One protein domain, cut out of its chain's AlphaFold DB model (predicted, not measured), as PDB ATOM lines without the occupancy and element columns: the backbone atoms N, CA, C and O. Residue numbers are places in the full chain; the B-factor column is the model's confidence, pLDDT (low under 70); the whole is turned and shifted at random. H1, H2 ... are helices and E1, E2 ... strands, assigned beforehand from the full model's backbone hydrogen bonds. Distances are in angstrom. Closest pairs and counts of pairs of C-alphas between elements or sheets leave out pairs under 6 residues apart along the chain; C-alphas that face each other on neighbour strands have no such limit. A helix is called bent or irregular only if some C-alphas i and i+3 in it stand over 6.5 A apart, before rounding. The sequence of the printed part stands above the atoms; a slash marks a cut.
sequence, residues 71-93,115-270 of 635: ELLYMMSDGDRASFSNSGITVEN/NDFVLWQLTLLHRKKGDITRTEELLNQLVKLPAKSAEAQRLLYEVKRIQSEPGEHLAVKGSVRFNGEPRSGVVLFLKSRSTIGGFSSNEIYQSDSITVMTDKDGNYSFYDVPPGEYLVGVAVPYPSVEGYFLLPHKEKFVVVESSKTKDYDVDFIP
ATOM      1  N   GLU A  71     382.738 453.705 402.260       64.25
ATOM      2  CA  GLU A  71     382.304 455.067 402.646       64.25
ATOM      3  C   GLU A  71     380.791 455.265 402.810       64.25
ATOM      4  O   GLU A  71     380.315 456.405 402.911       64.25
ATOM      5  N   LEU A  72     380.017 454.181 402.824       73.94
ATOM      6  CA  LEU A  72     378.608 454.279 403.175       73.94
ATOM      7  C   LEU A  72     378.474 454.220 404.694       73.94
ATOM      8  O   LEU A  72     379.014 453.341 405.362       73.94
ATOM      9  N   LEU A  73     377.736 455.176 405.240       79.94
ATOM     10  CA  LEU A  73     377.183 455.057 406.570       79.94
ATOM     11  C   LEU A  73     375.973 454.130 406.476       79.94
ATOM     12  O   LEU A  73     374.987 454.455 405.810       79.94
ATOM     13  N   TYR A  74     376.060 452.992 407.153       83.88
ATOM     14  CA  TYR A  74     374.960 452.050 407.286       83.88
ATOM     15  C   TYR A  74     374.188 452.401 408.547       83.88
ATOM     16  O   TYR A  74     374.777 452.513 409.619       83.88
ATOM     17  N   MET A  75     372.877 452.566 408.429       86.62
ATOM     18  CA  MET A  75     371.978 452.863 409.539       86.62
ATOM     19  C   MET A  75     370.797 451.915 409.500       86.62
ATOM     20  O   MET A  75     370.223 451.677 408.437       86.62
ATOM     21  N   MET A  76     370.396 451.411 410.659       85.50
ATOM     22  CA  MET A  76     369.124 450.712 410.779       85.50
ATOM     23  C   MET A  76     368.015 451.712 411.095       85.50
ATOM     24  O   MET A  76     368.227 452.727 411.753       85.50
ATOM     25  N   SER A  77     366.815 451.416 410.610       82.50
ATOM     26  CA  SER A  77     365.609 452.236 410.794       82.50
ATOM     27  C   SER A  77     365.127 452.366 412.242       82.50
ATOM     28  O   SER A  77     364.260 453.196 412.514       82.50
ATOM     29  N   ASP A  78     365.692 451.595 413.176       75.00
ATOM     30  CA  ASP A  78     365.506 451.814 414.613       75.00
ATOM     31  C   ASP A  78     366.280 453.042 415.129       75.00
ATOM     32  O   ASP A  78     366.004 453.524 416.223       75.00
ATOM     33  N   GLY A  79     367.204 453.589 414.331       68.88
ATOM     34  CA  GLY A  79     367.979 454.796 414.628       68.88
ATOM     35  C   GLY A  79     369.077 454.610 415.677       68.88
ATOM     36  O   GLY A  79     369.854 455.535 415.902       68.88
ATOM     37  N   ASP A  80     369.183 453.424 416.278       67.25
ATOM     38  CA  ASP A  80     370.112 453.141 417.377       67.25
ATOM     39  C   ASP A  80     371.393 452.437 416.903       67.25
ATOM     40  O   ASP A  80     372.350 452.275 417.662       67.25
ATOM     41  N   ARG A  81     371.431 451.998 415.639       70.25
ATOM     42  CA  ARG A  81     372.568 451.275 415.061       70.25
ATOM     43  C   ARG A  81     373.051 451.966 413.802       70.25
ATOM     44  O   ARG A  81     372.375 451.941 412.774       70.25
ATOM     45  N   ALA A  82     374.246 452.537 413.890       70.25
ATOM     46  CA  ALA A  82     374.963 453.094 412.758       70.25
ATOM     47  C   ALA A  82     376.411 452.597 412.748       70.25
ATOM     48  O   ALA A  82     377.032 452.441 413.799       70.25
ATOM     49  N   SER A  83     376.925 452.267 411.567       67.25
ATOM     50  CA  SER A  83     378.284 451.768 411.382       67.25
ATOM     51  C   SER A  83     378.880 452.449 410.175       67.25
ATOM     52  O   SER A  83     378.209 452.741 409.182       67.25
ATOM     53  N   PHE A  84     380.163 452.734 410.301       63.78
ATOM     54  CA  PHE A  84     380.917 453.447 409.299       63.78
ATOM     55  C   PHE A  84     382.290 452.799 409.176       63.78
ATOM     56  O   PHE A  84     382.980 452.589 410.176       63.78
ATOM     57  N   SER A  85     382.678 452.480 407.950       54.53
ATOM     58  CA  SER A  85     384.055 452.217 407.551       54.53
ATOM     59  C   SER A  85     384.658 453.553 407.107       54.53
ATOM     60  O   SER A  85     384.114 454.240 406.250       54.53
ATOM     61  N   ASN A  86     385.753 453.980 407.740       56.19
ATOM     62  CA  ASN A  86     386.422 455.228 407.379       56.19
ATOM     63  C   ASN A  86     387.611 454.946 406.457       56.19
ATOM     64  O   ASN A  86     388.693 454.618 406.946       56.19
ATOM     65  N   SER A  87     387.446 455.134 405.150       58.03
ATOM     66  CA  SER A  87     388.573 455.122 404.202       58.03
ATOM     67  C   SER A  87     389.436 456.397 404.264       58.03
ATOM     68  O   SER A  87     390.526 456.443 403.696       58.03
ATOM     69  N   GLY A  88     388.966 457.460 404.937       59.59
ATOM     70  CA  GLY A  88     389.642 458.762 405.002       59.59
ATOM     71  C   GLY A  88     389.586 459.585 403.706       59.59
ATOM     72  O   GLY A  88     390.215 460.642 403.628       59.59
ATOM     73  N   ILE A  89     388.841 459.144 402.691       69.62
ATOM     74  CA  ILE A  89     388.731 459.817 401.391       69.62
ATOM     75  C   ILE A  89     387.761 461.013 401.477       69.62
ATOM     76  O   ILE A  89     386.699 460.946 402.092       69.62
ATOM     77  N   THR A  90     388.120 462.131 400.839       74.12
ATOM     78  CA  THR A  90     387.300 463.355 400.782       74.12
ATOM     79  C   THR A  90     386.513 463.458 399.472       74.12
ATOM     80  O   THR A  90     386.898 462.869 398.461       74.12
ATOM     81  N   VAL A  91     385.443 464.266 399.449       75.81
ATOM     82  CA  VAL A  91     384.690 464.579 398.214       75.81
ATOM     83  C   VAL A  91     385.609 465.179 397.142       75.81
ATOM     84  O   VAL A  91     385.531 464.808 395.975       75.81
ATOM     85  N   GLU A  92     386.539 466.055 397.533       81.88
ATOM     86  CA  GLU A  92     387.518 466.644 396.610       81.88
ATOM     87  C   GLU A  92     388.413 465.578 395.959       81.88
ATOM     88  O   GLU A  92     388.667 465.620 394.754       81.88
ATOM     89  N   ASN A  93     388.871 464.603 396.744       84.62
ATOM     90  CA  ASN A  93     389.684 463.502 396.246       84.62
ATOM     91  C   ASN A  93     388.902 462.600 395.283       84.62
ATOM     92  O   ASN A  93     389.452 462.170 394.269       84.62
ATOM     93  N   ASN A 115     388.884 448.369 380.546       85.50
ATOM     94  CA  ASN A 115     387.947 447.291 380.831       85.50
ATOM     95  C   ASN A 115     388.257 446.571 382.149       85.50
ATOM     96  O   ASN A 115     387.334 446.150 382.845       85.50
ATOM     97  N   ASP A 116     389.537 446.461 382.509       78.88
ATOM     98  CA  ASP A 116     389.955 445.732 383.711       78.88
ATOM     99  C   ASP A 116     389.834 446.563 384.997       78.88
ATOM    100  O   ASP A 116     389.645 446.004 386.078       78.88
ATOM    101  N   PHE A 117     389.955 447.892 384.899       88.06
ATOM    102  CA  PHE A 117     390.118 448.760 386.066       88.06
ATOM    103  C   PHE A 117     389.318 450.064 385.985       88.06
ATOM    104  O   PHE A 117     388.514 450.340 386.872       88.06
ATOM    105  N   VAL A 118     389.509 450.874 384.940       92.75
ATOM    106  CA  VAL A 118     389.020 452.268 384.922       92.75
ATOM    107  C   VAL A 118     387.496 452.346 384.949       92.75
ATOM    108  O   VAL A 118     386.948 453.109 385.741       92.75
ATOM    109  N   LEU A 119     386.803 451.532 384.142       92.12
ATOM    110  CA  LEU A 119     385.338 451.490 384.151       92.12
ATOM    111  C   LEU A 119     384.797 451.096 385.527       92.12
ATOM    112  O   LEU A 119     383.861 451.723 386.009       92.12
ATOM    113  N   TRP A 120     385.421 450.113 386.184       89.62
ATOM    114  CA  TRP A 120     385.028 449.677 387.524       89.62
ATOM    115  C   TRP A 120     385.181 450.803 388.551       89.62
ATOM    116  O   TRP A 120     384.248 451.111 389.286       89.62
ATOM    117  N   GLN A 121     386.329 451.480 388.561       90.06
ATOM    118  CA  GLN A 121     386.581 452.591 389.480       90.06
ATOM    119  C   GLN A 121     385.623 453.764 389.253       90.06
ATOM    120  O   GLN A 121     385.098 454.321 390.215       90.06
ATOM    121  N   LEU A 122     385.353 454.112 387.991       92.62
ATOM    122  CA  LEU A 122     384.361 455.131 387.653       92.62
ATOM    123  C   LEU A 122     382.960 454.729 388.109       92.62
ATOM    124  O   LEU A 122     382.252 455.568 388.656       92.62
ATOM    125  N   THR A 123     382.569 453.463 387.938       88.94
ATOM    126  CA  THR A 123     381.285 452.953 388.435       88.94
ATOM    127  C   THR A 123     381.161 453.160 389.940       88.94
ATOM    128  O   THR A 123     380.151 453.700 390.387       88.94
ATOM    129  N   LEU A 124     382.178 452.786 390.721       84.75
ATOM    130  CA  LEU A 124     382.152 452.952 392.176       84.75
ATOM    131  C   LEU A 124     382.099 454.428 392.589       84.75
ATOM    132  O   LEU A 124     381.298 454.798 393.447       84.75
ATOM    133  N   LEU A 125     382.898 455.284 391.947       86.56
ATOM    134  CA  LEU A 125     382.934 456.722 392.228       86.56
ATOM    135  C   LEU A 125     381.610 457.422 391.890       86.56
ATOM    136  O   LEU A 125     381.109 458.208 392.694       86.56
ATOM    137  N   HIS A 126     381.014 457.123 390.733       85.94
ATOM    138  CA  HIS A 126     379.733 457.709 390.324       85.94
ATOM    139  C   HIS A 126     378.564 457.179 391.158       85.94
ATOM    140  O   HIS A 126     377.726 457.976 391.582       85.94
ATOM    141  N   ARG A 127     378.549 455.880 391.499       79.00
ATOM    142  CA  ARG A 127     377.543 455.286 392.404       79.00
ATOM    143  C   ARG A 127     377.549 456.005 393.744       79.00
ATOM    144  O   ARG A 127     376.509 456.407 394.252       79.00
ATOM    145  N   LYS A 128     378.743 456.223 394.283       74.00
ATOM    146  CA  LYS A 128     378.979 456.901 395.554       74.00
ATOM    147  C   LYS A 128     378.609 458.383 395.541       74.00
ATOM    148  O   LYS A 128     378.137 458.901 396.546       74.00
ATOM    149  N   LYS A 129     378.769 459.054 394.401       77.25
ATOM    150  CA  LYS A 129     378.269 460.419 394.181       77.25
ATOM    151  C   LYS A 129     376.739 460.477 394.036       77.25
ATOM    152  O   LYS A 129     376.165 461.563 394.053       77.25
ATOM    153  N   GLY A 130     376.077 459.329 393.885       70.69
ATOM    154  CA  GLY A 130     374.652 459.241 393.578       70.69
ATOM    155  C   GLY A 130     374.324 459.540 392.110       70.69
ATOM    156  O   GLY A 130     373.159 459.763 391.789       70.69
ATOM    157  N   ASP A 131     375.312 459.544 391.203       80.88
ATOM    158  CA  ASP A 131     375.084 459.695 389.759       80.88
ATOM    159  C   ASP A 131     374.640 458.357 389.157       80.88
ATOM    160  O   ASP A 131     375.417 457.581 388.589       80.88
ATOM    161  N   ILE A 132     373.355 458.060 389.333       76.62
ATOM    162  CA  ILE A 132     372.772 456.771 388.957       76.62
ATOM    163  C   ILE A 132     372.800 456.562 387.446       76.62
ATOM    164  O   ILE A 132     373.070 455.457 386.982       76.62
ATOM    165  N   THR A 133     372.587 457.626 386.671       84.25
ATOM    166  CA  THR A 133     372.593 457.557 385.208       84.25
ATOM    167  C   THR A 133     373.965 457.149 384.685       84.25
ATOM    168  O   THR A 133     374.064 456.205 383.898       84.25
ATOM    169  N   ARG A 134     375.036 457.805 385.153       88.00
ATOM    170  CA  ARG A 134     376.398 457.450 384.739       88.00
ATOM    171  C   ARG A 134     376.808 456.076 385.264       88.00
ATOM    172  O   ARG A 134     377.447 455.312 384.544       88.00
ATOM    173  N   THR A 135     376.387 455.729 386.479       86.38
ATOM    174  CA  THR A 135     376.611 454.400 387.071       86.38
ATOM    175  C   THR A 135     376.010 453.296 386.202       86.38
ATOM    176  O   THR A 135     376.705 452.340 385.857       86.38
ATOM    177  N   GLU A 136     374.746 453.437 385.797       86.94
ATOM    178  CA  GLU A 136     374.063 452.459 384.948       86.94
ATOM    179  C   GLU A 136     374.738 452.327 383.575       86.94
ATOM    180  O   GLU A 136     374.923 451.218 383.067       86.94
ATOM    181  N   GLU A 137     375.136 453.448 382.967       91.06
ATOM    182  CA  GLU A 137     375.843 453.459 381.685       91.06
ATOM    183  C   GLU A 137     377.141 452.641 381.753       91.06
ATOM    184  O   GLU A 137     377.377 451.780 380.899       91.06
ATOM    185  N   LEU A 138     377.959 452.874 382.782       91.75
ATOM    186  CA  LEU A 138     379.230 452.178 382.985       91.75
ATOM    187  C   LEU A 138     379.016 450.690 383.301       91.75
ATOM    188  O   LEU A 138     379.702 449.832 382.743       91.75
ATOM    189  N   LEU A 139     378.010 450.353 384.113       88.69
ATOM    190  CA  LEU A 139     377.653 448.964 384.409       88.69
ATOM    191  C   LEU A 139     377.193 448.205 383.157       88.69
ATOM    192  O   LEU A 139     377.628 447.079 382.923       88.69
ATOM    193  N   ASN A 140     376.381 448.823 382.293       89.50
ATOM    194  CA  ASN A 140     375.977 448.223 381.016       89.50
ATOM    195  C   ASN A 140     377.181 447.961 380.080       89.50
ATOM    196  O   ASN A 140     377.103 447.081 379.215       89.50
ATOM    197  N   GLN A 141     378.285 448.704 380.223       90.25
ATOM    198  CA  GLN A 141     379.545 448.413 379.528       90.25
ATOM    199  C   GLN A 141     380.276 447.235 380.186       90.25
ATOM    200  O   GLN A 141     380.631 446.281 379.495       90.25
ATOM    201  N   LEU A 142     380.415 447.252 381.515       89.00
ATOM    202  CA  LEU A 142     381.099 446.214 382.293       89.00
ATOM    203  C   LEU A 142     380.452 444.826 382.173       89.00
ATOM    204  O   LEU A 142     381.160 443.827 382.088       89.00
ATOM    205  N   VAL A 143     379.121 444.736 382.098       87.94
ATOM    206  CA  VAL A 143     378.404 443.452 381.961       87.94
ATOM    207  C   VAL A 143     378.748 442.716 380.661       87.94
ATOM    208  O   VAL A 143     378.648 441.489 380.597       87.94
ATOM    209  N   LYS A 144     379.198 443.435 379.627       86.94
ATOM    210  CA  LYS A 144     379.648 442.838 378.358       86.94
ATOM    211  C   LYS A 144     381.039 442.201 378.471       86.94
ATOM    212  O   LYS A 144     381.456 441.505 377.546       86.94
ATOM    213  N   LEU A 145     381.750 442.427 379.579       82.50
ATOM    214  CA  LEU A 145     383.103 441.937 379.824       82.50
ATOM    215  C   LEU A 145     383.066 440.673 380.706       82.50
ATOM    216  O   LEU A 145     382.555 440.724 381.826       82.50
ATOM    217  N   PRO A 146     383.648 439.537 380.272       74.81
ATOM    218  CA  PRO A 146     383.575 438.276 381.017       74.81
ATOM    219  C   PRO A 146     384.114 438.365 382.452       74.81
ATOM    220  O   PRO A 146     383.481 437.851 383.371       74.81
ATOM    221  N   ALA A 147     385.247 439.052 382.647       62.62
ATOM    222  CA  ALA A 147     385.994 439.092 383.909       62.62
ATOM    223  C   ALA A 147     385.278 439.821 385.063       62.62
ATOM    224  O   ALA A 147     385.562 439.539 386.224       62.62
ATOM    225  N   LYS A 148     384.350 440.736 384.756       63.56
ATOM    226  CA  LYS A 148     383.611 441.553 385.740       63.56
ATOM    227  C   LYS A 148     382.092 441.388 385.654       63.56
ATOM    228  O   LYS A 148     381.351 442.053 386.370       63.56
ATOM    229  N   SER A 149     381.632 440.471 384.803       68.19
ATOM    230  CA  SER A 149     380.218 440.299 384.466       68.19
ATOM    231  C   SER A 149     379.323 440.007 385.671       68.19
ATOM    232  O   SER A 149     378.282 440.633 385.771       68.19
ATOM    233  N   ALA A 150     379.705 439.124 386.599       73.50
ATOM    234  CA  ALA A 150     378.836 438.752 387.723       73.50
ATOM    235  C   ALA A 150     378.605 439.911 388.714       73.50
ATOM    236  O   ALA A 150     377.475 440.177 389.116       73.50
ATOM    237  N   GLU A 151     379.673 440.625 389.067       74.31
ATOM    238  CA  GLU A 151     379.642 441.752 390.005       74.31
ATOM    239  C   GLU A 151     378.929 442.963 389.385       74.31
ATOM    240  O   GLU A 151     377.996 443.516 389.964       74.31
ATOM    241  N   ALA A 152     379.268 443.293 388.134       80.38
ATOM    242  CA  ALA A 152     378.579 444.337 387.387       80.38
ATOM    243  C   ALA A 152     377.107 443.989 387.119       80.38
ATOM    244  O   ALA A 152     376.268 444.881 387.147       80.38
ATOM    245  N   GLN A 153     376.758 442.717 386.888       79.69
ATOM    246  CA  GLN A 153     375.360 442.289 386.741       79.69
ATOM    247  C   GLN A 153     374.590 442.471 388.041       79.69
ATOM    248  O   GLN A 153     373.458 442.942 387.998       79.69
ATOM    249  N   ARG A 154     375.199 442.143 389.184       77.75
ATOM    250  CA  ARG A 154     374.593 442.371 390.493       77.75
ATOM    251  C   ARG A 154     374.342 443.862 390.733       77.75
ATOM    252  O   ARG A 154     373.212 444.230 391.027       77.75
ATOM    253  N   LEU A 155     375.348 444.721 390.567       76.50
ATOM    254  CA  LEU A 155     375.168 446.168 390.738       76.50
ATOM    255  C   LEU A 155     374.171 446.743 389.723       76.50
ATOM    256  O   LEU A 155     373.363 447.601 390.060       76.50
ATOM    257  N   LEU A 156     374.187 446.256 388.480       80.50
ATOM    258  CA  LEU A 156     373.228 446.674 387.459       80.50
ATOM    259  C   LEU A 156     371.809 446.244 387.824       80.50
ATOM    260  O   LEU A 156     370.874 446.997 387.576       80.50
ATOM    261  N   TYR A 157     371.648 445.061 388.418       75.88
ATOM    262  CA  TYR A 157     370.381 444.604 388.972       75.88
ATOM    263  C   TYR A 157     369.927 445.528 390.108       75.88
ATOM    264  O   TYR A 157     368.805 446.015 390.049       75.88
ATOM    265  N   GLU A 158     370.798 445.879 391.063       72.12
ATOM    266  CA  GLU A 158     370.484 446.841 392.139       72.12
ATOM    267  C   GLU A 158     370.024 448.205 391.589       72.12
ATOM    268  O   GLU A 158     369.033 448.762 392.059       72.12
ATOM    269  N   VAL A 159     370.706 448.719 390.559       72.38
ATOM    270  CA  VAL A 159     370.365 449.994 389.908       72.38
ATOM    271  C   VAL A 159     369.054 449.905 389.118       72.38
ATOM    272  O   VAL A 159     368.270 450.853 389.121       72.38
ATOM    273  N   LYS A 160     368.785 448.778 388.448       71.56
ATOM    274  CA  LYS A 160     367.595 448.597 387.598       71.56
ATOM    275  C   LYS A 160     366.337 448.178 388.353       71.56
ATOM    276  O   LYS A 160     365.243 448.468 387.871       71.56
ATOM    277  N   ARG A 161     366.459 447.564 389.536       67.25
ATOM    278  CA  ARG A 161     365.325 447.079 390.355       67.25
ATOM    279  C   ARG A 161     364.425 448.191 390.918       67.25
ATOM    280  O   ARG A 161     363.491 447.935 391.665       67.25
ATOM    281  N   ILE A 162     364.657 449.433 390.508       58.94
ATOM    282  CA  ILE A 162     363.704 450.537 390.631       58.94
ATOM    283  C   ILE A 162     362.382 450.226 389.885       58.94
ATOM    284  O   ILE A 162     361.340 450.780 390.230       58.94
ATOM    285  N   GLN A 163     362.391 449.342 388.877       56.25
ATOM    286  CA  GLN A 163     361.218 449.001 388.059       56.25
ATOM    287  C   GLN A 163     360.796 447.534 388.243       56.25
ATOM    288  O   GLN A 163     361.647 446.652 388.268       56.25
ATOM    289  N   SER A 164     359.483 447.276 388.323       57.22
ATOM    290  CA  SER A 164     358.910 445.922 388.405       57.22
ATOM    291  C   SER A 164     359.123 445.123 387.117       57.22
ATOM    292  O   SER A 164     358.799 445.630 386.034       57.22
ATOM    293  N   GLU A 165     359.515 443.855 387.217       68.12
ATOM    294  CA  GLU A 165     359.399 442.910 386.103       68.12
ATOM    295  C   GLU A 165     357.964 442.346 385.985       68.12
ATOM    296  O   GLU A 165     357.217 442.271 386.969       68.12
ATOM    297  N   PRO A 166     357.508 441.954 384.776       59.41
ATOM    298  CA  PRO A 166     356.187 441.360 384.601       59.41
ATOM    299  C   PRO A 166     356.016 440.074 385.424       59.41
ATOM    300  O   PRO A 166     356.654 439.063 385.144       59.41
ATOM    301  N   GLY A 167     355.086 440.098 386.379       67.50
ATOM    302  CA  GLY A 167     354.765 438.953 387.236       67.50
ATOM    303  C   GLY A 167     355.319 439.043 388.658       67.50
ATOM    304  O   GLY A 167     354.927 438.217 389.477       67.50
ATOM    305  N   GLU A 168     356.147 440.044 388.963       79.56
ATOM    306  CA  GLU A 168     356.635 440.277 390.323       79.56
ATOM    307  C   GLU A 168     355.554 440.884 391.234       79.56
ATOM    308  O   GLU A 168     354.726 441.706 390.818       79.56
ATOM    309  N   HIS A 169     355.585 440.515 392.514       84.31
ATOM    310  CA  HIS A 169     354.695 441.034 393.543       84.31
ATOM    311  C   HIS A 169     355.388 442.104 394.387       84.31
ATOM    312  O   HIS A 169     356.407 441.863 395.031       84.31
ATOM    313  N   LEU A 170     354.805 443.305 394.425       89.19
ATOM    314  CA  LEU A 170     355.313 444.404 395.241       89.19
ATOM    315  C   LEU A 170     355.102 444.118 396.736       89.19
ATOM    316  O   LEU A 170     353.967 444.118 397.219       89.19
ATOM    317  N   ALA A 171     356.197 443.922 397.464       92.12
ATOM    318  CA  ALA A 171     356.185 443.552 398.875       92.12
ATOM    319  C   ALA A 171     356.308 444.771 399.798       92.12
ATOM    320  O   ALA A 171     355.508 444.939 400.717       92.12
ATOM    321  N   VAL A 172     357.278 445.649 399.539       93.88
ATOM    322  CA  VAL A 172     357.523 446.857 400.344       93.88
ATOM    323  C   VAL A 172     357.788 448.028 399.411       93.88
ATOM    324  O   VAL A 172     358.483 447.869 398.413       93.88
ATOM    325  N   LYS A 173     357.261 449.206 399.722       94.50
ATOM    326  CA  LYS A 173     357.549 450.441 398.992       94.50
ATOM    327  C   LYS A 173     357.657 451.617 399.948       94.50
ATOM    328  O   LYS A 173     357.136 451.562 401.058       94.50
ATOM    329  N   GLY A 174     358.272 452.691 399.482       95.44
ATOM    330  CA  GLY A 174     358.338 453.924 400.244       95.44
ATOM    331  C   GLY A 174     359.179 454.982 399.568       95.44
ATOM    332  O   GLY A 174     359.528 454.862 398.392       95.44
ATOM    333  N   SER A 175     359.506 456.011 400.336       95.88
ATOM    334  CA  SER A 175     360.370 457.102 399.909       95.88
ATOM    335  C   SER A 175     361.430 457.424 400.956       95.88
ATOM    336  O   SER A 175     361.205 457.251 402.154       95.88
ATOM    337  N   VAL A 176     362.589 457.900 400.499       95.44
ATOM    338  CA  VAL A 176     363.620 458.479 401.363       95.44
ATOM    339  C   VAL A 176     363.600 459.990 401.210       95.44
ATOM    340  O   VAL A 176     363.741 460.513 400.099       95.44
ATOM    341  N   ARG A 177     363.456 460.705 402.327       96.19
ATOM    342  CA  ARG A 177     363.394 462.169 402.349       96.19
ATOM    343  C   ARG A 177     364.361 462.757 403.359       96.19
ATOM    344  O   ARG A 177     364.587 462.191 404.420       96.19
ATOM    345  N   PHE A 178     364.936 463.906 403.027       94.25
ATOM    346  CA  PHE A 178     365.811 464.684 403.899       94.25
ATOM    347  C   PHE A 178     365.152 466.038 404.116       94.25
ATOM    348  O   PHE A 178     365.048 466.839 403.189       94.25
ATOM    349  N   ASN A 179     364.670 466.272 405.333       93.94
ATOM    350  CA  ASN A 179     363.846 467.420 405.700       93.94
ATOM    351  C   ASN A 179     362.649 467.611 404.746       93.94
ATOM    352  O   ASN A 179     362.351 468.720 404.312       93.94
ATOM    353  N   GLY A 180     361.992 466.504 404.388       94.12
ATOM    354  CA  GLY A 180     360.849 466.482 403.470       94.12
ATOM    355  C   GLY A 180     361.202 466.459 401.979       94.12
ATOM    356  O   GLY A 180     360.329 466.140 401.176       94.12
ATOM    357  N   GLU A 181     362.455 466.721 401.597       95.31
ATOM    358  CA  GLU A 181     362.886 466.692 400.194       95.31
ATOM    359  C   GLU A 181     363.292 465.274 399.766       95.31
ATOM    360  O   GLU A 181     364.088 464.641 400.467       95.31
ATOM    361  N   PRO A 182     362.804 464.757 398.625       94.50
ATOM    362  CA  PRO A 182     363.146 463.418 398.158       94.50
ATOM    363  C   PRO A 182     364.641 463.275 397.853       94.50
ATOM    364  O   PRO A 182     365.273 464.194 397.325       94.50
ATOM    365  N   ARG A 183     365.216 462.103 398.154       91.19
ATOM    366  CA  ARG A 183     366.622 461.791 397.861       91.19
ATOM    367  C   ARG A 183     366.781 460.566 396.985       91.19
ATOM    368  O   ARG A 183     366.402 459.471 397.377       91.19
ATOM    369  N   SER A 184     367.422 460.775 395.841       87.19
ATOM    370  CA  SER A 184     367.826 459.733 394.904       87.19
ATOM    371  C   SER A 184     369.158 459.095 395.273       87.19
ATOM    372  O   SER A 184     370.016 459.747 395.871       87.19
ATOM    373  N   GLY A 185     369.379 457.857 394.827       80.62
ATOM    374  CA  GLY A 185     370.663 457.171 394.985       80.62
ATOM    375  C   GLY A 185     370.975 456.707 396.411       80.62
ATOM    376  O   GLY A 185     372.077 456.244 396.682       80.62
ATOM    377  N   VAL A 186     370.009 456.808 397.324       87.38
ATOM    378  CA  VAL A 186     370.063 456.171 398.642       87.38
ATOM    379  C   VAL A 186     369.823 454.677 398.478       87.38
ATOM    380  O   VAL A 186     368.827 454.287 397.864       87.38
ATOM    381  N   VAL A 187     370.709 453.856 399.039       86.75
ATOM    382  CA  VAL A 187     370.561 452.400 399.041       86.75
ATOM    383  C   VAL A 187     369.763 451.990 400.272       86.75
ATOM    384  O   VAL A 187     370.054 452.422 401.384       86.75
ATOM    385  N   LEU A 188     368.763 451.139 400.077       90.69
ATOM    386  CA  LEU A 188     368.032 450.488 401.152       90.69
ATOM    387  C   LEU A 188     368.284 448.995 401.114       90.69
ATOM    388  O   LEU A 188     368.481 448.409 400.049       90.69
ATOM    389  N   PHE A 189     368.216 448.373 402.281       89.50
ATOM    390  CA  PHE A 189     368.301 446.932 402.398       89.50
ATOM    391  C   PHE A 189     367.304 446.384 403.413       89.50
ATOM    392  O   PHE A 189     366.993 447.024 404.413       89.50
ATOM    393  N   LEU A 190     366.792 445.187 403.144       89.06
ATOM    394  CA  LEU A 190     366.002 444.406 404.084       89.06
ATOM    395  C   LEU A 190     366.882 443.308 404.660       89.06
ATOM    396  O   LEU A 190     367.420 442.496 403.906       89.06
ATOM    397  N   LYS A 191     366.969 443.259 405.990       86.81
ATOM    398  CA  LYS A 191     367.618 442.162 406.706       86.81
ATOM    399  C   LYS A 191     366.570 441.332 407.428       86.81
ATOM    400  O   LYS A 191     365.822 441.862 408.250       86.81
ATOM    401  N   SER A 192     366.501 440.044 407.099       84.12
ATOM    402  CA  SER A 192     365.558 439.122 407.736       84.12
ATOM    403  C   SER A 192     365.800 439.089 409.237       84.12
ATOM    404  O   SER A 192     366.930 438.913 409.683       84.12
ATOM    405  N   ARG A 193     364.731 439.169 410.030       79.44
ATOM    406  CA  ARG A 193     364.809 439.077 411.489       79.44
ATOM    407  C   ARG A 193     365.572 437.840 411.966       79.44
ATOM    408  O   ARG A 193     366.327 437.911 412.932       79.44
ATOM    409  N   SER A 194     365.392 436.710 411.282       68.38
ATOM    410  CA  SER A 194     366.015 435.431 411.642       68.38
ATOM    411  C   SER A 194     367.538 435.417 411.504       68.38
ATOM    412  O   SER A 194     368.186 434.535 412.068       68.38
ATOM    413  N   THR A 195     368.107 436.368 410.765       68.62
ATOM    414  CA  THR A 195     369.541 436.440 410.484       68.62
ATOM    415  C   THR A 195     370.208 437.646 411.124       68.62
ATOM    416  O   THR A 195     371.418 437.827 410.969       68.62
ATOM    417  N   ILE A 196     369.467 438.469 411.877       66.88
ATOM    418  CA  ILE A 196     370.081 439.644 412.480       66.88
ATOM    419  C   ILE A 196     370.924 439.261 413.701       66.88
ATOM    420  O   ILE A 196     370.441 439.212 414.829       66.88
ATOM    421  N   GLY A 197     372.201 438.984 413.444       60.84
ATOM    422  CA  GLY A 197     373.272 438.925 414.435       60.84
ATOM    423  C   GLY A 197     373.907 440.296 414.691       60.84
ATOM    424  O   GLY A 197     373.276 441.334 414.490       60.84
ATOM    425  N   GLY A 198     375.169 440.290 415.139       55.72
ATOM    426  CA  GLY A 198     375.964 441.507 415.325       55.72
ATOM    427  C   GLY A 198     375.978 442.385 414.070       55.72
ATOM    428  O   GLY A 198     375.962 441.880 412.948       55.72
ATOM    429  N   PHE A 199     375.973 443.697 414.277       60.44
ATOM    430  CA  PHE A 199     375.954 444.687 413.208       60.44
ATOM    431  C   PHE A 199     377.377 444.932 412.696       60.44
ATOM    432  O   PHE A 199     378.283 445.204 413.484       60.44
ATOM    433  N   SER A 200     377.580 444.799 411.388       60.09
ATOM    434  CA  SER A 200     378.876 444.965 410.728       60.09
ATOM    435  C   SER A 200     378.866 446.210 409.843       60.09
ATOM    436  O   SER A 200     377.827 446.603 409.326       60.09
ATOM    437  N   SER A 201     380.027 446.813 409.592       56.94
ATOM    438  CA  SER A 201     380.200 447.916 408.628       56.94
ATOM    439  C   SER A 201     380.053 447.478 407.165       56.94
ATOM    440  O   SER A 201     380.494 448.175 406.259       56.94
ATOM    441  N   ASN A 202     379.496 446.289 406.927       61.44
ATOM    442  CA  ASN A 202     379.388 445.685 405.616       61.44
ATOM    443  C   ASN A 202     378.087 444.871 405.453       61.44
ATOM    444  O   ASN A 202     378.096 443.680 405.137       61.44
ATOM    445  N   GLU A 203     376.943 445.492 405.746       64.12
ATOM    446  CA  GLU A 203     375.641 444.807 405.710       64.12
ATOM    447  C   GLU A 203     375.177 444.446 404.288       64.12
ATOM    448  O   GLU A 203     374.587 443.388 404.081       64.12
ATOM    449  N   ILE A 204     375.511 445.266 403.283       59.47
ATOM    450  CA  ILE A 204     375.098 445.059 401.880       59.47
ATOM    451  C   ILE A 204     375.770 443.829 401.237       59.47
ATOM    452  O   ILE A 204     375.247 443.295 400.258       59.47
ATOM    453  N   TYR A 205     376.909 443.357 401.763       55.72
ATOM    454  CA  TYR A 205     377.614 442.174 401.242       55.72
ATOM    455  C   TYR A 205     377.327 440.885 402.011       55.72
ATOM    456  O   TYR A 205     377.884 439.837 401.675       55.72
ATOM    457  N   GLN A 206     376.424 440.919 402.993       60.38
ATOM    458  CA  GLN A 206     375.913 439.691 403.593       60.38
ATOM    459  C   GLN A 206     374.887 439.058 402.640       60.38
ATOM    460  O   GLN A 206     373.997 439.728 402.118       60.38
ATOM    461  N   SER A 207     375.046 437.759 402.371       54.09
ATOM    462  CA  SER A 207     374.309 437.010 401.336       54.09
ATOM    463  C   SER A 207     372.789 436.926 401.543       54.09
ATOM    464  O   SER A 207     372.086 436.359 400.713       54.09
ATOM    465  N   ASP A 208     372.292 437.419 402.669       71.00
ATOM    466  CA  ASP A 208     370.905 437.383 403.122       71.00
ATOM    467  C   ASP A 208     370.196 438.747 403.054       71.00
ATOM    468  O   ASP A 208     368.994 438.814 403.315       71.00
ATOM    469  N   SER A 209     370.905 439.820 402.688       77.44
ATOM    470  CA  SER A 209     370.310 441.148 402.531       77.44
ATOM    471  C   SER A 209     369.711 441.334 401.136       77.44
ATOM    472  O   SER A 209     370.344 441.053 400.120       77.44
ATOM    473  N   ILE A 210     368.486 441.858 401.078       83.56
ATOM    474  CA  ILE A 210     367.839 442.255 399.820       83.56
ATOM    475  C   ILE A 210     368.032 443.756 399.666       83.56
ATOM    476  O   ILE A 210     367.572 444.495 400.527       83.56
ATOM    477  N   THR A 211     368.675 444.215 398.594       84.31
ATOM    478  CA  THR A 211     369.016 445.632 398.389       84.31
ATOM    479  C   THR A 211     368.255 446.247 397.216       84.31
ATOM    480  O   THR A 211     367.949 445.578 396.225       84.31
ATOM    481  N   VAL A 212     367.931 447.534 397.343       86.31
ATOM    482  CA  VAL A 212     367.354 448.393 396.295       86.31
ATOM    483  C   VAL A 212     367.913 449.802 396.440       86.31
ATOM    484  O   VAL A 212     368.512 450.143 397.458       86.31
ATOM    485  N   MET A 213     367.692 450.646 395.441       85.62
ATOM    486  CA  MET A 213     368.105 452.042 395.472       85.62
ATOM    487  C   MET A 213     366.928 452.951 395.137       85.62
ATOM    488  O   MET A 213     366.022 452.559 394.403       85.62
ATOM    489  N   THR A 214     366.938 454.159 395.685       88.50
ATOM    490  CA  THR A 214     365.924 455.174 395.390       88.50
ATOM    491  C   THR A 214     366.079 455.769 393.996       88.50
ATOM    492  O   THR A 214     367.191 456.021 393.520       88.50
ATOM    493  N   ASP A 215     364.941 456.039 393.360       85.06
ATOM    494  CA  ASP A 215     364.847 456.718 392.073       85.06
ATOM    495  C   ASP A 215     365.085 458.236 392.171       85.06
ATOM    496  O   ASP A 215     365.349 458.789 393.238       85.06
ATOM    497  N   LYS A 216     364.984 458.937 391.034       85.00
ATOM    498  CA  LYS A 216     365.158 460.399 390.948       85.00
ATOM    499  C   LYS A 216     364.182 461.206 391.821       85.00
ATOM    500  O   LYS A 216     364.463 462.362 392.120       85.00
ATOM    501  N   ASP A 217     363.045 460.616 392.178       89.00
ATOM    502  CA  ASP A 217     361.988 461.213 392.993       89.00
ATOM    503  C   ASP A 217     362.040 460.677 394.440       89.00
ATOM    504  O   ASP A 217     361.130 460.927 395.229       89.00
ATOM    505  N   GLY A 218     363.110 459.955 394.799       91.31
ATOM    506  CA  GLY A 218     363.367 459.413 396.129       91.31
ATOM    507  C   GLY A 218     362.566 458.167 396.493       91.31
ATOM    508  O   GLY A 218     362.593 457.764 397.653       91.31
ATOM    509  N   ASN A 219     361.860 457.546 395.547       94.06
ATOM    510  CA  ASN A 219     361.026 456.373 395.812       94.06
ATOM    511  C   ASN A 219     361.814 455.074 395.645       94.06
ATOM    512  O   ASN A 219     362.712 454.983 394.808       94.06
ATOM    513  N   TYR A 220     361.442 454.047 396.402       92.19
ATOM    514  CA  TYR A 220     361.992 452.699 396.282       92.19
ATOM    515  C   TYR A 220     360.890 451.639 396.349       92.19
ATOM    516  O   TYR A 220     359.791 451.877 396.857       92.19
ATOM    517  N   SER A 221     361.180 450.448 395.827       92.00
ATOM    518  CA  SER A 221     360.264 449.305 395.841       92.00
ATOM    519  C   SER A 221     361.034 447.991 395.933       92.00
ATOM    520  O   SER A 221     361.956 447.753 395.162       92.00
ATOM    521  N   PHE A 222     360.637 447.131 396.866       90.19
ATOM    522  CA  PHE A 222     361.097 445.754 396.988       90.19
ATOM    523  C   PHE A 222     360.029 444.804 396.444       90.19
ATOM    524  O   PHE A 222     358.881 444.808 396.902       90.19
ATOM    525  N   TYR A 223     360.432 443.952 395.510       89.06
ATOM    526  CA  TYR A 223     359.578 442.957 394.863       89.06
ATOM    527  C   TYR A 223     359.952 441.538 395.290       89.06
ATOM    528  O   TYR A 223     361.123 441.282 395.573       89.06
ATOM    529  N   ASP A 224     358.971 440.636 395.340       87.00
ATOM    530  CA  ASP A 224     359.142 439.202 395.621       87.00
ATOM    531  C   ASP A 224     359.983 438.901 396.871       87.00
ATOM    532  O   ASP A 224     360.752 437.941 396.939       87.00
ATOM    533  N   VAL A 225     359.825 439.743 397.894       88.50
ATOM    534  CA  VAL A 225     360.437 439.513 399.201       88.50
ATOM    535  C   VAL A 225     359.732 438.322 399.856       88.50
ATOM    536  O   VAL A 225     358.501 438.335 399.963       88.50
ATOM    537  N   PRO A 226     360.467 437.287 400.306       88.69
ATOM    538  CA  PRO A 226     359.860 436.157 400.994       88.69
ATOM    539  C   PRO A 226     359.053 436.618 402.216       88.69
ATOM    540  O   PRO A 226     359.502 437.523 402.924       88.69
ATOM    541  N   PRO A 227     357.896 436.005 402.515       89.31
ATOM    542  CA  PRO A 227     357.132 436.352 403.706       89.31
ATOM    543  C   PRO A 227     357.972 436.225 404.978       89.31
ATOM    544  O   PRO A 227     358.687 435.238 405.158       89.31
ATOM    545  N   GLY A 228     357.873 437.215 405.860       88.69
ATOM    546  CA  GLY A 228     358.692 437.298 407.063       88.69
ATOM    547  C   GLY A 228     358.779 438.713 407.617       88.69
ATOM    548  O   GLY A 228     358.155 439.639 407.107       88.69
ATOM    549  N   GLU A 229     359.566 438.874 408.670       88.81
ATOM    550  CA  GLU A 229     359.828 440.161 409.310       88.81
ATOM    551  C   GLU A 229     361.222 440.638 408.947       88.81
ATOM    552  O   GLU A 229     362.187 439.871 409.021       88.81
ATOM    553  N   TYR A 230     361.332 441.906 408.574       89.56
ATOM    554  CA  TYR A 230     362.583 442.485 408.115       89.56
ATOM    555  C   TYR A 230     362.866 443.788 408.840       89.56
ATOM    556  O   TYR A 230     361.970 444.602 409.047       89.56
ATOM    557  N   LEU A 231     364.126 444.003 409.199       88.88
ATOM    558  CA  LEU A 231     364.600 445.317 409.605       88.88
ATOM    559  C   LEU A 231     365.008 446.076 408.341       88.88
ATOM    560  O   LEU A 231     365.745 445.542 407.507       88.88
ATOM    561  N   VAL A 232     364.513 447.304 408.195       91.50
ATOM    562  CA  VAL A 232     364.895 448.175 407.081       91.50
ATOM    563  C   VAL A 232     366.190 448.880 407.457       91.50
ATOM    564  O   VAL A 232     366.283 449.501 408.516       91.50
ATOM    565  N   GLY A 233     367.196 448.760 406.606       90.50
ATOM    566  CA  GLY A 233     368.448 449.482 406.706       90.50
ATOM    567  C   GLY A 233     368.622 450.444 405.543       90.50
ATOM    568  O   GLY A 233     368.044 450.275 404.467       90.50
ATOM    569  N   VAL A 234     369.426 451.470 405.774       90.50
ATOM    570  CA  VAL A 234     369.727 452.541 404.833       90.50
ATOM    571  C   VAL A 234     371.237 452.686 404.765       90.50
ATOM    572  O   VAL A 234     371.908 452.703 405.792       90.50
ATOM    573  N   ALA A 235     371.778 452.791 403.559       86.25
ATOM    574  CA  ALA A 235     373.183 453.061 403.329       86.25
ATOM    575  C   ALA A 235     373.322 454.302 402.448       86.25
ATOM    576  O   ALA A 235     372.768 454.382 401.347       86.25
ATOM    577  N   VAL A 236     374.050 455.288 402.959       84.12
ATOM    578  CA  VAL A 236     374.217 456.599 402.322       84.12
ATOM    579  C   VAL A 236     375.646 457.089 402.470       84.12
ATOM    580  O   VAL A 236     376.286 456.801 403.480       84.12
ATOM    581  N   PRO A 237     376.161 457.862 401.502       76.69
ATOM    582  CA  PRO A 237     377.439 458.533 401.673       76.69
ATOM    583  C   PRO A 237     377.396 459.436 402.905       76.69
ATOM    584  O   PRO A 237     376.461 460.225 403.060       76.69
ATOM    585  N   TYR A 238     378.419 459.355 403.754       76.38
ATOM    586  CA  TYR A 238     378.506 460.160 404.975       76.38
ATOM    587  C   TYR A 238     378.234 461.668 404.759       76.38
ATOM    588  O   TYR A 238     377.396 462.220 405.473       76.38
ATOM    589  N   PRO A 239     378.838 462.349 403.755       76.69
ATOM    590  CA  PRO A 239     378.605 463.784 403.554       76.69
ATOM    591  C   PRO A 239     377.144 464.138 403.253       76.69
ATOM    592  O   PRO A 239     376.725 465.271 403.466       76.69
ATOM    593  N   SER A 240     376.353 463.185 402.753       80.12
ATOM    594  CA  SER A 240     374.948 463.423 402.421       80.12
ATOM    595  C   SER A 240     374.071 463.559 403.665       80.12
ATOM    596  O   SER A 240     373.049 464.233 403.593       80.12
ATOM    597  N   VAL A 241     374.459 462.936 404.783       84.81
ATOM    598  CA  VAL A 241     373.720 462.940 406.061       84.81
ATOM    599  C   VAL A 241     374.306 463.880 407.108       84.81
ATOM    600  O   VAL A 241     373.799 463.941 408.227       84.81
ATOM    601  N   GLU A 242     375.345 464.639 406.766       83.56
ATOM    602  CA  GLU A 242     375.891 465.652 407.662       83.56
ATOM    603  C   GLU A 242     374.807 466.680 408.024       83.56
ATOM    604  O   GLU A 242     374.139 467.245 407.156       83.56
ATOM    605  N   GLY A 243     374.594 466.898 409.325       87.12
ATOM    606  CA  GLY A 243     373.533 467.780 409.815       87.12
ATOM    607  C   GLY A 243     372.139 467.145 409.872       87.12
ATOM    608  O   GLY A 243     371.180 467.849 410.191       87.12
ATOM    609  N   TYR A 244     372.012 465.839 409.612       90.88
ATOM    610  CA  TYR A 244     370.752 465.104 409.697       90.88
ATOM    611  C   TYR A 244     370.820 463.922 410.670       90.88
ATOM    612  O   TYR A 244     371.878 463.360 410.944       90.88
ATOM    613  N   PHE A 245     369.645 463.525 411.145       90.38
ATOM    614  CA  PHE A 245     369.394 462.343 411.959       90.38
ATOM    615  C   PHE A 245     368.301 461.497 411.295       90.38
ATOM    616  O   PHE A 245     367.297 462.048 410.831       90.38
ATOM    617  N   LEU A 246     368.483 460.175 411.241       92.56
ATOM    618  CA  LEU A 246     367.456 459.247 410.772       92.56
ATOM    619  C   LEU A 246     366.369 459.117 411.838       92.56
ATOM    620  O   LEU A 246     366.612 458.575 412.913       92.56
ATOM    621  N   LEU A 247     365.163 459.586 411.527       92.00
ATOM    622  CA  LEU A 247     364.021 459.458 412.416       92.00
ATOM    623  C   LEU A 247     363.644 457.973 412.563       92.00
ATOM    624  O   LEU A 247     363.335 457.341 411.548       92.00
ATOM    625  N   PRO A 248     363.621 457.413 413.791       89.06
ATOM    626  CA  PRO A 248     363.240 456.029 413.992       89.06
ATOM    627  C   PRO A 248     361.824 455.787 413.497       89.06
ATOM    628  O   PRO A 248     360.892 456.539 413.813       89.06
ATOM    629  N   HIS A 249     361.651 454.723 412.727       87.50
ATOM    630  CA  HIS A 249     360.325 454.339 412.283       87.50
ATOM    631  C   HIS A 249     359.518 453.784 413.466       87.50
ATOM    632  O   HIS A 249     360.050 453.126 414.359       87.50
ATOM    633  N   LYS A 250     358.201 454.033 413.480       82.19
ATOM    634  CA  LYS A 250     357.318 453.569 414.569       82.19
ATOM    635  C   LYS A 250     357.263 452.048 414.663       82.19
ATOM    636  O   LYS A 250     357.135 451.499 415.751       82.19
ATOM    637  N   GLU A 251     357.312 451.393 413.510       83.44
ATOM    638  CA  GLU A 251     357.408 449.943 413.394       83.44
ATOM    639  C   GLU A 251     358.873 449.577 413.180       83.44
ATOM    640  O   GLU A 251     359.459 449.942 412.156       83.44
ATOM    641  N   LYS A 252     359.447 448.857 414.148       81.00
ATOM    642  CA  LYS A 252     360.836 448.396 414.089       81.00
ATOM    643  C   LYS A 252     361.058 447.412 412.943       81.00
ATOM    644  O   LYS A 252     362.058 447.505 412.243       81.00
ATOM    645  N   PHE A 253     360.115 446.500 412.724       86.81
ATOM    646  CA  PHE A 253     360.167 445.525 411.639       86.81
ATOM    647  C   PHE A 253     359.049 445.771 410.629       86.81
ATOM    648  O   PHE A 253     357.915 446.064 411.002       86.81
ATOM    649  N   VAL A 254     359.356 445.586 409.345       91.06
ATOM    650  CA  VAL A 254     358.349 445.481 408.290       91.06
ATOM    651  C   VAL A 254     357.941 444.017 408.124       91.06
ATOM    652  O   VAL A 254     358.775 443.146 407.875       91.06
ATOM    653  N   VAL A 255     356.644 443.740 408.269       91.19
ATOM    654  CA  VAL A 255     356.066 442.399 408.084       91.19
ATOM    655  C   VAL A 255     355.651 442.223 406.625       91.19
ATOM    656  O   VAL A 255     354.672 442.823 406.174       91.19
ATOM    657  N   VAL A 256     356.373 441.387 405.886       90.62
ATOM    658  CA  VAL A 256     356.063 441.028 404.500       90.62
ATOM    659  C   VAL A 256     355.153 439.803 404.467       90.62
ATOM    660  O   VAL A 256     355.455 438.764 405.051       90.62
ATOM    661  N   GLU A 257     354.048 439.906 403.731       88.94
ATOM    662  CA  GLU A 257     353.089 438.825 403.490       88.94
ATOM    663  C   GLU A 257     352.956 438.591 401.977       88.94
ATOM    664  O   GLU A 257     353.042 439.540 401.202       88.94
ATOM    665  N   SER A 258     352.673 437.357 401.538       78.12
ATOM    666  CA  SER A 258     352.693 436.937 400.120       78.12
ATOM    667  C   SER A 258     351.758 437.698 399.161       78.12
ATOM    668  O   SER A 258     351.746 437.409 397.969       78.12
ATOM    669  N   SER A 259     350.917 438.608 399.653       78.12
ATOM    670  CA  SER A 259     349.903 439.309 398.855       78.12
ATOM    671  C   SER A 259     349.600 440.737 399.316       78.12
ATOM    672  O   SER A 259     348.655 441.348 398.809       78.12
ATOM    673  N   LYS A 260     350.372 441.289 400.260       88.62
ATOM    674  CA  LYS A 260     350.184 442.661 400.743       88.62
ATOM    675  C   LYS A 260     351.445 443.476 400.534       88.62
ATOM    676  O   LYS A 260     352.527 443.065 400.934       88.62
ATOM    677  N   THR A 261     351.261 444.668 399.987       92.25
ATOM    678  CA  THR A 261     352.304 445.687 399.956       92.25
ATOM    679  C   THR A 261     352.325 446.447 401.277       92.25
ATOM    680  O   THR A 261     351.269 446.840 401.783       92.25
ATOM    681  N   LYS A 262     353.520 446.680 401.814       94.31
ATOM    682  CA  LYS A 262     353.756 447.553 402.964       94.31
ATOM    683  C   LYS A 262     354.359 448.881 402.533       94.31
ATOM    684  O   LYS A 262     355.282 448.903 401.725       94.31
ATOM    685  N   ASP A 263     353.832 449.961 403.093       94.25
ATOM    686  CA  ASP A 263     354.412 451.296 402.995       94.25
ATOM    687  C   ASP A 263     355.410 451.492 404.137       94.25
ATOM    688  O   ASP A 263     355.097 451.186 405.288       94.25
ATOM    689  N   TYR A 264     356.601 451.982 403.818       94.62
ATOM    690  CA  TYR A 264     357.659 452.236 404.786       94.62
ATOM    691  C   TYR A 264     358.454 453.457 404.336       94.62
ATOM    692  O   TYR A 264     359.232 453.372 403.398       94.62
ATOM    693  N   ASP A 265     358.240 454.612 404.950       95.31
ATOM    694  CA  ASP A 265     358.996 455.817 404.607       95.31
ATOM    695  C   ASP A 265     360.221 455.965 405.514       95.31
ATOM    696  O   ASP A 265     360.198 455.608 406.693       95.31
ATOM    697  N   VAL A 266     361.289 456.527 404.952       94.75
ATOM    698  CA  VAL A 266     362.546 456.808 405.642       94.75
ATOM    699  C   VAL A 266     362.759 458.315 405.638       94.75
ATOM    700  O   VAL A 266     362.979 458.925 404.591       94.75
ATOM    701  N   ASP A 267     362.724 458.921 406.819       94.25
ATOM    702  CA  ASP A 267     362.843 460.366 406.973       94.25
ATOM    703  C   ASP A 267     364.114 460.726 407.745       94.25
ATOM    704  O   ASP A 267     364.303 460.356 408.902       94.25
ATOM    705  N   PHE A 268     364.977 461.505 407.104       94.06
ATOM    706  CA  PHE A 268     366.078 462.207 407.742       94.06
ATOM    707  C   PHE A 268     365.610 463.606 408.112       94.06
ATOM    708  O   PHE A 268     365.146 464.359 407.254       94.06
ATOM    709  N   ILE A 269     365.741 463.983 409.375       93.62
ATOM    710  CA  ILE A 269     365.371 465.315 409.865       93.62
ATOM    711  C   ILE A 269     366.624 466.091 410.276       93.62
ATOM    712  O   ILE A 269     367.617 465.466 410.648       93.62
ATOM    713  N   PRO A 270     366.622 467.434 410.195       93.50
ATOM    714  CA  PRO A 270     367.754 468.228 410.654       93.50
ATOM    715  C   PRO A 270     368.082 467.936 412.118       93.50
ATOM    716  O   PRO A 270     367.172 467.765 412.936       93.50
TER     717      PRO A 270
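AT A GLANCE: This is residues 71 to 93 and 115 to 270 of the 635 residues of an uncharacterized protein of Paenibacillus selenitireducens (UniProt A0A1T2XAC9). Two sheets stand partly face to face, a curled one of E6, E3, E10 and E8 over a strongly twisted, branched one of E1, E2, E4, E5, E7 and E9. Beside them an up-and-down bundle of three helices, H1 to H3, packs on E5 with the last residues of H3. The 179 printed residues hold four named helices and ten named strands, in the order E1 E2 H1 H2 H3 E3 E4 E5 E6 E7 H4 E8 E9 E10: class mixed, helices and strands. The curled sheet, order E6 E3 E10 E8, is mixed; the branched sheet's neighbour pairs are antiparallel. The whole is compact, with a radius of gyration of the C-alphas of 16.1 A and spans of 45 by 41 by 32 A.

IN THESE COORDINATES: Find C-alpha 72 at (378.608, 454.279, 403.175), where E1 begins; it runs to 76, and E2 is 82 to 84. H1, residues 115 to 129, spans 21.1 A, H2, 132 to 142, 15.0 A, and H3, 146 to 160, 20.1 A. H1 and H3 are irregular: C-alphas 116 and 119 are 7.4 A apart, 147 and 150 8.1 A. Next come E3, 170 to 178, 24.4 A, E4, 187 to 192, E5, 209 to 213, E6, 219 to 223, and E7, 228 to 237, 28.8 A. Then read H4, 238 to 241, E8, 244 to 246, E9, 254 to 256, and E10, 266 to 270, ending at C-alpha 270 (367.754, 468.228, 410.654).

HOW THE PARTS SIT: Begin at E1: E2 lies on one side, with N 74 and O 83 3.0 A apart, and E7 on the other, with N 75 and O 234 2.8 A apart. Beside E7, E1 and E9 lie on one side, with N 230 and O 254 2.9 A apart, and E4 on the other, with N 189 and O 233 2.9 A apart. E4 and E5 form a hairpin, with N 188 and O 212 2.8 A apart. In the bundle, H2 touches H1, C-alphas 123 and 135 being closest at 5.1 A, and H3, 139 and 152 at 5.6 A. H3 only grazes the branched sheet, its closest C-alpha pair to E5 being 158 and 212, 5.4 A. In the curled sheet look at N 174 and O 220, 3.1 A, for E3 and E6, N 268 and O 177, 2.8 A, for parallel E3 and E10, and N 245 and O 269, 2.9 A, for E8 and E10. H4 only grazes both sheets. In H2 every O i to N i+4 pair is within hydrogen-bond range; H1 and H3 each have 9 of 11, and H4 is too short for one.

THE WHOLE: The farthest C-alphas, Asn 93 and Ser 259, are 46.6 A apart. Residues 94 to 114 are not printed; C-alphas 93 and 115 are 22.4 A apart. The link E4 to E5 is long. Mean pLDDT of the printed part is 81.4; 34 residues are under 70, among them 194 to 207.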